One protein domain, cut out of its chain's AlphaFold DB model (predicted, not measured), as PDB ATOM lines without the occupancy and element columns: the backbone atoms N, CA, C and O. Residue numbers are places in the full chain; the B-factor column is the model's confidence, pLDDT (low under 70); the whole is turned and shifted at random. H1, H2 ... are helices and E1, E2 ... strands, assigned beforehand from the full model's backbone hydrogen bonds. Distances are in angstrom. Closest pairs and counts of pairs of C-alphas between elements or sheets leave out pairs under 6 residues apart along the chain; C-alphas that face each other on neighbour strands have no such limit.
ATOM      1  N   GLU A  40      -6.021   4.392   4.820       67.94
ATOM      2  CA  GLU A  40      -6.820   5.422   4.138       67.94
ATOM      3  C   GLU A  40      -8.163   5.659   4.860       67.94
ATOM      4  O   GLU A  40      -8.656   6.788   4.950       67.94
ATOM      5  N   VAL A  41      -8.700   4.597   5.471       67.94
ATOM      6  CA  VAL A  41      -9.894   4.625   6.321       67.94
ATOM      7  C   VAL A  41      -9.690   5.464   7.590       67.94
ATOM      8  O   VAL A  41     -10.573   6.247   7.941       67.94
ATOM      9  N   ASP A  42      -8.526   5.369   8.237       73.06
ATOM     10  CA  ASP A  42      -8.206   6.114   9.464       73.06
ATOM     11  C   ASP A  42      -8.038   7.607   9.169       73.06
ATOM     12  O   ASP A  42      -8.609   8.450   9.861       73.06
ATOM     13  N   SER A  43      -7.360   7.944   8.064       77.38
ATOM     14  CA  SER A  43      -7.241   9.335   7.594       77.38
ATOM     15  C   SER A  43      -8.611   9.976   7.352       77.38
ATOM     16  O   SER A  43      -8.842  11.150   7.659       77.38
ATOM     17  N   PHE A  44      -9.542   9.207   6.792       74.06
ATOM     18  CA  PHE A  44     -10.895   9.674   6.524       74.06
ATOM     19  C   PHE A  44     -11.730   9.827   7.804       74.06
ATOM     20  O   PHE A  44     -12.472  10.808   7.940       74.06
ATOM     21  N   LEU A  45     -11.595   8.900   8.756       75.62
ATOM     22  CA  LEU A  45     -12.230   8.989  10.072       75.62
ATOM     23  C   LEU A  45     -11.741  10.216  10.844       75.62
ATOM     24  O   LEU A  45     -12.575  10.950  11.376       75.62
ATOM     25  N   ASP A  46     -10.440  10.497  10.823       78.69
ATOM     26  CA  ASP A  46      -9.852  11.686  11.445       78.69
ATOM     27  C   ASP A  46     -10.364  12.978  10.807       78.69
ATOM     28  O   ASP A  46     -10.760  13.912  11.514       78.69
ATOM     29  N   LEU A  47     -10.441  13.028   9.473       77.75
ATOM     30  CA  LEU A  47     -11.017  14.166   8.753       77.75
ATOM     31  C   LEU A  47     -12.477  14.403   9.161       77.75
ATOM     32  O   LEU A  47     -12.903  15.545   9.382       77.75
ATOM     33  N   LEU A  48     -13.251  13.323   9.288       74.31
ATOM     34  CA  LEU A  48     -14.617  13.386   9.781       74.31
ATOM     35  C   LEU A  48     -14.643  13.865  11.226       74.31
ATOM     36  O   LEU A  48     -15.410  14.777  11.521       74.31
ATOM     37  N   LEU A  49     -13.840  13.306  12.130       76.88
ATOM     38  CA  LEU A  49     -13.804  13.654  13.554       76.88
ATOM     39  C   LEU A  49     -13.432  15.124  13.782       76.88
ATOM     40  O   LEU A  49     -14.103  15.803  14.560       76.88
ATOM     41  N   CYS A  50     -12.457  15.631  13.027       74.44
ATOM     42  CA  CYS A  50     -11.985  17.016  13.080       74.44
ATOM     43  C   CYS A  50     -12.991  18.034  12.516       74.44
ATOM     44  O   CYS A  50     -12.873  19.240  12.762       74.44
ATOM     45  N   SER A  51     -14.004  17.580  11.774       70.88
ATOM     46  CA  SER A  51     -15.059  18.451  11.265       70.88
ATOM     47  C   SER A  51     -15.942  18.981  12.400       70.88
ATOM     48  O   SER A  51     -16.623  18.222  13.090       70.88
ATOM     49  N   LYS A  52     -16.006  20.312  12.551       66.81
ATOM     50  CA  LYS A  52     -16.813  21.005  13.579       66.81
ATOM     51  C   LYS A  52     -18.327  21.018  13.307       66.81
ATOM     52  O   LYS A  52     -19.080  21.698  14.006       66.81
ATOM     53  N   ALA A  53     -18.796  20.320  12.275       68.62
ATOM     54  CA  ALA A  53     -20.211  20.278  11.929       68.62
ATOM     55  C   ALA A  53     -21.003  19.396  12.911       68.62
ATOM     56  O   ALA A  53     -20.656  18.240  13.129       68.62
ATOM     57  N   LYS A  54     -22.127  19.911  13.435       67.75
ATOM     58  CA  LYS A  54     -23.039  19.159  14.330       67.75
ATOM     59  C   LYS A  54     -23.605  17.884  13.691       67.75
ATOM     60  O   LYS A  54     -23.906  16.927  14.389       67.75
ATOM     61  N   LYS A  55     -23.789  17.896  12.369       70.69
ATOM     62  CA  LYS A  55     -24.200  16.743  11.564       70.69
ATOM     63  C   LYS A  55     -23.336  16.718  10.312       70.69
ATOM     64  O   LYS A  55     -23.394  17.651   9.506       70.69
ATOM     65  N   LYS A  56     -22.527  15.676  10.166       77.38
ATOM     66  CA  LYS A  56     -21.535  15.549   9.097       77.38
ATOM     67  C   LYS A  56     -22.237  15.019   7.854       77.38
ATOM     68  O   LYS A  56     -22.673  13.873   7.803       77.38
ATOM     69  N   ARG A  57     -22.439  15.894   6.869       76.56
ATOM     70  CA  ARG A  57     -23.062  15.523   5.595       76.56
ATOM     71  C   ARG A  57     -21.979  15.078   4.626       76.56
ATOM     72  O   ARG A  57     -21.141  15.889   4.249       76.56
ATOM     73  N   ILE A  58     -22.026  13.813   4.227       76.62
ATOM     74  CA  ILE A  58     -21.096  13.237   3.256       76.62
ATOM     75  C   ILE A  58     -21.816  13.147   1.916       76.62
ATOM     76  O   ILE A  58     -22.930  12.623   1.836       76.62
ATOM     77  N   ASN A  59     -21.187  13.674   0.867       74.81
ATOM     78  CA  ASN A  59     -21.628  13.432  -0.498       74.81
ATOM     79  C   ASN A  59     -20.936  12.158  -1.018       74.81
ATOM     80  O   ASN A  59     -19.715  12.166  -1.167       74.81
ATOM     81  N   PRO A  60     -21.681  11.079  -1.312       68.88
ATOM     82  CA  PRO A  60     -21.111   9.836  -1.816       68.88
ATOM     83  C   PRO A  60     -20.594   9.936  -3.257       68.88
ATOM     84  O   PRO A  60     -19.914   9.021  -3.702       68.88
ATOM     85  N   SER A  61     -20.871  11.017  -4.000       67.00
ATOM     86  CA  SER A  61     -20.503  11.123  -5.422       67.00
ATOM     87  C   SER A  61     -18.994  11.094  -5.697       67.00
ATOM     88  O   SER A  61     -18.607  10.905  -6.845       67.00
ATOM     89  N   GLY A  62     -18.155  11.313  -4.679       69.50
ATOM     90  CA  GLY A  62     -16.694  11.212  -4.770       69.50
ATOM     91  C   GLY A  62     -16.113   9.906  -4.220       69.50
ATOM     92  O   GLY A  62     -14.901   9.727  -4.278       69.50
ATOM     93  N   TYR A  63     -16.945   9.007  -3.685       70.94
ATOM     94  CA  TYR A  63     -16.505   7.791  -3.003       70.94
ATOM     95  C   TYR A  63     -16.974   6.542  -3.743       70.94
ATOM     96  O   TYR A  63     -18.112   6.456  -4.209       70.94
ATOM     97  N   SER A  64     -16.105   5.536  -3.824       74.06
ATOM     98  CA  SER A  64     -16.522   4.230  -4.324       74.06
ATOM     99  C   SER A  64     -17.444   3.546  -3.308       74.06
ATOM    100  O   SER A  64     -17.315   3.729  -2.096       74.06
ATOM    101  N   LEU A  65     -18.358   2.696  -3.788       74.62
ATOM    102  CA  LEU A  65     -19.209   1.889  -2.903       74.62
ATOM    103  C   LEU A  65     -18.396   0.958  -1.991       74.62
ATOM    104  O   LEU A  65     -18.862   0.610  -0.909       74.62
ATOM    105  N   LYS A  66     -17.196   0.556  -2.429       76.38
ATOM    106  CA  LYS A  66     -16.259  -0.239  -1.626       76.38
ATOM    107  C   LYS A  66     -15.721   0.583  -0.458       76.38
ATOM    108  O   LYS A  66     -15.944   0.203   0.678       76.38
ATOM    109  N   MET A  67     -15.184   1.772  -0.730       79.19
ATOM    110  CA  MET A  67     -14.687   2.670   0.316       79.19
ATOM    111  C   MET A  67     -15.778   3.023   1.332       79.19
ATOM    112  O   MET A  67     -15.531   3.034   2.533       79.19
ATOM    113  N   LEU A  68     -17.006   3.266   0.866       78.25
ATOM    114  CA  LEU A  68     -18.119   3.561   1.761       78.25
ATOM    115  C   LEU A  68     -18.477   2.364   2.656       78.25
ATOM    116  O   LEU A  68     -18.788   2.546   3.829       78.25
ATOM    117  N   ARG A  69     -18.425   1.142   2.112       82.12
ATOM    118  CA  ARG A  69     -18.631  -0.099   2.870       82.12
ATOM    119  C   ARG A  69     -17.547  -0.282   3.927       82.12
ATOM    120  O   ARG A  69     -17.887  -0.514   5.082       82.12
ATOM    121  N   ASP A  70     -16.287  -0.148   3.533       82.31
ATOM    122  CA  ASP A  70     -15.140  -0.335   4.423       82.31
ATOM    123  C   ASP A  70     -15.159   0.716   5.544       82.31
ATOM    124  O   ASP A  70     -14.972   0.391   6.715       82.31
ATOM    125  N   PHE A  71     -15.538   1.955   5.214       80.31
ATOM    126  CA  PHE A  71     -15.808   3.010   6.186       80.31
ATOM    127  C   PHE A  71     -16.884   2.613   7.203       80.31
ATOM    128  O   PHE A  71     -16.652   2.728   8.400       80.31
ATOM    129  N   TYR A  72     -18.056   2.148   6.758       79.69
ATOM    130  CA  TYR A  72     -19.129   1.755   7.679       79.69
ATOM    131  C   TYR A  72     -18.764   0.548   8.543       79.69
ATOM    132  O   TYR A  72     -19.336   0.379   9.613       79.69
ATOM    133  N   GLN A  73     -17.834  -0.287   8.082       83.31
ATOM    134  CA  GLN A  73     -17.334  -1.418   8.849       83.31
ATOM    135  C   GLN A  73     -16.291  -1.003   9.896       83.31
ATOM    136  O   GLN A  73     -16.225  -1.618  10.957       83.31
ATOM    137  N   ALA A  74     -15.494   0.028   9.608       79.88
ATOM    138  CA  ALA A  74     -14.473   0.551  10.514       79.88
ATOM    139  C   ALA A  74     -14.998   1.630  11.481       79.88
ATOM    140  O   ALA A  74     -14.463   1.799  12.576       79.88
ATOM    141  N   ALA A  75     -16.033   2.376  11.094       78.38
ATOM    142  CA  ALA A  75     -16.615   3.432  11.908       78.38
ATOM    143  C   ALA A  75     -17.424   2.849  13.077       78.38
ATOM    144  O   ALA A  75     -18.296   2.007  12.884       78.38
ATOM    145  N   GLY A  76     -17.189   3.348  14.294       79.06
ATOM    146  CA  GLY A  76     -18.035   3.023  15.448       79.06
ATOM    147  C   GLY A  76     -19.436   3.647  15.356       79.06
ATOM    148  O   GLY A  76     -19.642   4.649  14.663       79.06
ATOM    149  N   ASP A  77     -20.390   3.103  16.120       78.06
ATOM    150  CA  ASP A  77     -21.803   3.529  16.128       78.06
ATOM    151  C   ASP A  77     -21.989   5.035  16.385       78.06
ATOM    152  O   ASP A  77     -22.857   5.683  15.793       78.06
ATOM    153  N   GLU A  78     -21.138   5.624  17.230       77.38
ATOM    154  CA  GLU A  78     -21.145   7.058  17.527       77.38
ATOM    155  C   GLU A  78     -20.861   7.896  16.271       77.38
ATOM    156  O   GLU A  78     -21.600   8.834  15.957       77.38
ATOM    157  N   ILE A  79     -19.848   7.513  15.490       77.81
ATOM    158  CA  ILE A  79     -19.469   8.199  14.251       77.81
ATOM    159  C   ILE A  79     -20.590   8.062  13.221       77.81
ATOM    160  O   ILE A  79     -21.021   9.066  12.645       77.81
ATOM    161  N   ILE A  80     -21.122   6.848  13.055       79.94
ATOM    162  CA  ILE A  80     -22.226   6.555  12.135       79.94
ATOM    163  C   ILE A  80     -23.455   7.415  12.466       79.94
ATOM    164  O   ILE A  80     -24.058   7.992  11.559       79.94
ATOM    165  N   SER A  81     -23.780   7.586  13.751       79.88
ATOM    166  CA  SER A  81     -24.929   8.389  14.194       79.88
ATOM    167  C   SER A  81     -24.812   9.885  13.855       79.88
ATOM    168  O   SER A  81     -25.818  10.562  13.621       79.88
ATOM    169  N   THR A  82     -23.583  10.408  13.773       77.38
ATOM    170  CA  THR A  82     -23.322  11.823  13.454       77.38
ATOM    171  C   THR A  82     -23.297  12.115  11.955       77.38
ATOM    172  O   THR A  82     -23.322  13.286  11.547       77.38
ATOM    173  N   ILE A  83     -23.269  11.071  11.124       78.00
ATOM    174  CA  ILE A  83     -23.079  11.164   9.680       78.00
ATOM    175  C   ILE A  83     -24.397  10.965   8.937       78.00
ATOM    176  O   ILE A  83     -25.256  10.166   9.294       78.00
ATOM    177  N   SER A  84     -24.569  11.720   7.858       77.94
ATOM    178  CA  SER A  84     -25.703  11.590   6.951       77.94
ATOM    179  C   SER A  84     -25.214  11.624   5.519       77.94
ATOM    180  O   SER A  84     -24.593  12.600   5.097       77.94
ATOM    181  N   LEU A  85     -25.562  10.595   4.753       77.62
ATOM    182  CA  LEU A  85     -25.333  10.584   3.315       77.62
ATOM    183  C   LEU A  85     -26.345  11.487   2.625       77.62
ATOM    184  O   LEU A  85     -27.554  11.367   2.832       77.62
ATOM    185  N   VAL A  86     -25.840  12.403   1.808       75.50
ATOM    186  CA  VAL A  86     -26.657  13.227   0.923       75.50
ATOM    187  C   VAL A  86     -26.485  12.678  -0.478       75.50
ATOM    188  O   VAL A  86     -25.562  13.053  -1.194       75.50
ATOM    189  N   TRP A  87     -27.371  11.765  -0.861       67.88
ATOM    190  CA  TRP A  87     -27.432  11.293  -2.237       67.88
ATOM    191  C   TRP A  87     -27.935  12.423  -3.133       67.88
ATOM    192  O   TRP A  87     -28.922  13.097  -2.820       67.88
ATOM    193  N   GLY A  88     -27.250  12.645  -4.254       70.00
ATOM    194  CA  GLY A  88     -27.788  13.487  -5.311       70.00
ATOM    195  C   GLY A  88     -29.119  12.914  -5.798       70.00
ATOM    196  O   GLY A  88     -29.317  11.704  -5.812       70.00
ATOM    197  N   LYS A  89     -30.038  13.776  -6.244       68.50
ATOM    198  CA  LYS A  89     -31.307  13.326  -6.848       68.50
ATOM    199  C   LYS A  89     -31.099  12.603  -8.186       68.50
ATOM    200  O   LYS A  89     -32.059  12.095  -8.747       68.50
ATOM    201  N   GLN A  90     -29.872  12.596  -8.703       64.50
ATOM    202  CA  GLN A  90     -29.509  12.035  -9.992       64.50
ATOM    203  C   GLN A  90     -29.336  10.515  -9.921       64.50
ATOM    204  O   GLN A  90     -28.680  10.008  -9.018       64.50
ATOM    205  N   GLY A  91     -29.911   9.787 -10.880       63.34
ATOM    206  CA  GLY A  91     -29.769   8.327 -10.971       63.34
ATOM    207  C   GLY A  91     -30.617   7.530  -9.971       63.34
ATOM    208  O   GLY A  91     -30.539   6.308  -9.946       63.34
ATOM    209  N   MET A  92     -31.461   8.196  -9.177       70.44
ATOM    210  CA  MET A  92     -32.444   7.532  -8.318       70.44
ATOM    211  C   MET A  92     -33.716   7.191  -9.099       70.44
ATOM    212  O   MET A  92     -34.159   7.970  -9.943       70.44
ATOM    213  N   THR A  93     -34.351   6.067  -8.774       72.06
ATOM    214  CA  THR A  93     -35.682   5.729  -9.295       72.06
ATOM    215  C   THR A  93     -36.747   6.324  -8.382       72.06
ATOM    216  O   THR A  93     -36.831   5.982  -7.206       72.06
ATOM    217  N   SER A  94     -37.585   7.210  -8.915       68.81
ATOM    218  CA  SER A  94     -38.757   7.744  -8.219       68.81
ATOM    219  C   SER A  94     -39.999   7.447  -9.045       68.81
ATOM    220  O   SER A  94     -40.075   7.821 -10.215       68.81
ATOM    221  N   ASN A  95     -40.971   6.749  -8.449       78.81
ATOM    222  CA  ASN A  95     -42.222   6.364  -9.114       78.81
ATOM    223  C   ASN A  95     -41.989   5.646 -10.459       78.81
ATOM    224  O   ASN A  95     -42.622   5.964 -11.463       78.81
ATOM    225  N   GLY A  96     -41.009   4.735 -10.496       78.38
ATOM    226  CA  GLY A  96     -40.644   3.983 -11.702       78.38
ATOM    227  C   GLY A  96     -39.896   4.783 -12.775       78.38
ATOM    228  O   GLY A  96     -39.603   4.243 -13.836       78.38
ATOM    229  N   ARG A  97     -39.563   6.056 -12.527       73.25
ATOM    230  CA  ARG A  97     -38.773   6.884 -13.445       73.25
ATOM    231  C   ARG A  97     -37.380   7.133 -12.890       73.25
ATOM    232  O   ARG A  97     -37.235   7.546 -11.740       73.25
ATOM    233  N   PHE A  98     -36.367   6.932 -13.727       70.69
ATOM    234  CA  PHE A  98     -34.999   7.318 -13.405       70.69
ATOM    235  C   PHE A  98     -34.864   8.840 -13.445       70.69
ATOM    236  O   PHE A  98     -35.165   9.485 -14.449       70.69
ATOM    237  N   LEU A  99     -34.387   9.418 -12.349       72.19
ATOM    238  CA  LEU A  99     -34.085  10.838 -12.216       72.19
ATOM    239  C   LEU A  99     -32.706  11.143 -12.812       72.19
ATOM    240  O   LEU A  99     -31.839  11.694 -12.150       72.19
ATOM    241  N   ILE A 100     -32.448  10.733 -14.049       70.62
ATOM    242  CA  ILE A 100     -31.218  11.111 -14.754       70.62
ATOM    243  C   ILE A 100     -31.505  12.457 -15.438       70.62
ATOM    244  O   ILE A 100     -32.572  12.603 -16.043       70.62
ATOM    245  N   PRO A 101     -30.619  13.467 -15.335       67.88
ATOM    246  CA  PRO A 101     -30.698  14.661 -16.156       67.88
ATOM    247  C   PRO A 101     -30.908  14.245 -17.603       67.88
ATOM    248  O   PRO A 101     -30.177  13.401 -18.117       67.88
ATOM    249  N   LYS A 102     -31.921  14.819 -18.253       65.56
ATOM    250  CA  LYS A 102     -32.072  14.676 -19.696       65.56
ATOM    251  C   LYS A 102     -30.877  15.376 -20.333       65.56
ATOM    252  O   LYS A 102     -30.929  16.572 -20.593       65.56
ATOM    253  N   ILE A 103     -29.791  14.640 -20.528       64.50
ATOM    254  CA  ILE A 103     -28.769  14.978 -21.505       64.50
ATOM    255  C   ILE A 103     -29.499  14.954 -22.844       64.50
ATOM    256  O   ILE A 103     -29.747  13.904 -23.423       64.50
TER     257      ILE A 103
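AT A GLANCE: This is residues 40 to 103 of the 141 residues of an uncharacterized protein of Streptococcus sp. GMD2S (UniProt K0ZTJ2). This is a small, loose head of three short helices and one pair of short strands, with a long tail leading away from it. H1 and H2 meet steeply on one side of the head, H3 comes near both, and E1 and E2 run side by side away from H3; the tail, residues 86 to 103, has no named element and turns back on itself in a small loop near residues 93 to 98. The printed part has 64 residues, with H1, E1, H2, H3 and E2 in that order along the chain; E1 and E2 form a two-stranded parallel sheet, and the class is mostly helix. The whole is loose, with a radius of gyration of the C-alphas of 14.2 A, and elongated, spanning 38 by 25 by 20 A.

HOW THE PARTS SIT: Begin with H1, residues 40 to 50, and look across to H2, residues 65 to 74. They touch, the closest C-alphas being those of Val 41 and Phe 71 at 6.1 A, and run the same way at a steep tilt of 68 degrees, only just short of about perpendicular. Next find H3, residues 77 to 82, which is close to H1 but not clearly touching it; the closest C-alphas are those of Leu 49 and Ile 79, 7.9 A apart. H3 is also close to H2 but not clearly touching, with the C-alphas of Tyr 72 and Ile 80 at 7.2 A, and these two run opposite ways at a steep tilt of 58 degrees. Now set E1, residues 56 to 58, beside E2, residues 83 to 85: they are parallel neighbours at 28 degrees, C-alphas 57 and 84 face each other at 4.9 A, and N 84 and O 56, 2.9 A apart, are within hydrogen-bond range. E1, H2, H3 and E2 make a strand-helix-strand unit, two parallel neighbour strands with helices between, and its crossover is right-handed. H1 and H2 are both apart from E2. In H1, H2 and H3 every O i to N i+4 pair is within hydrogen-bond range.

IN THESE COORDINATES: Find C-alpha 40 at (-6.820, 5.422, 4.138); from there H1 runs 15.5 A to C-alpha 50. E1 covers 6.3 A. H2 starts at C-alpha 65, (-19.209, 1.889, -2.903), and runs 14.3 A. H3 is 8.8 A long and E2 6.8 A, ending at C-alpha 85, (-25.333, 10.584, 3.315).

THE WHOLE: The two C-alphas farthest apart, those of Glu 78 and Ile 103, are 40.6 A apart. In the tail, residues 93 to 94 pair antiparallel with residues 97 to 98. The printed part has no cut, and none of the links between named elements is long. The mean pLDDT of the printed part is 74.0; 16 residues are under 70, among them residues 52 to 54, 89 to 91 and 101 to 103.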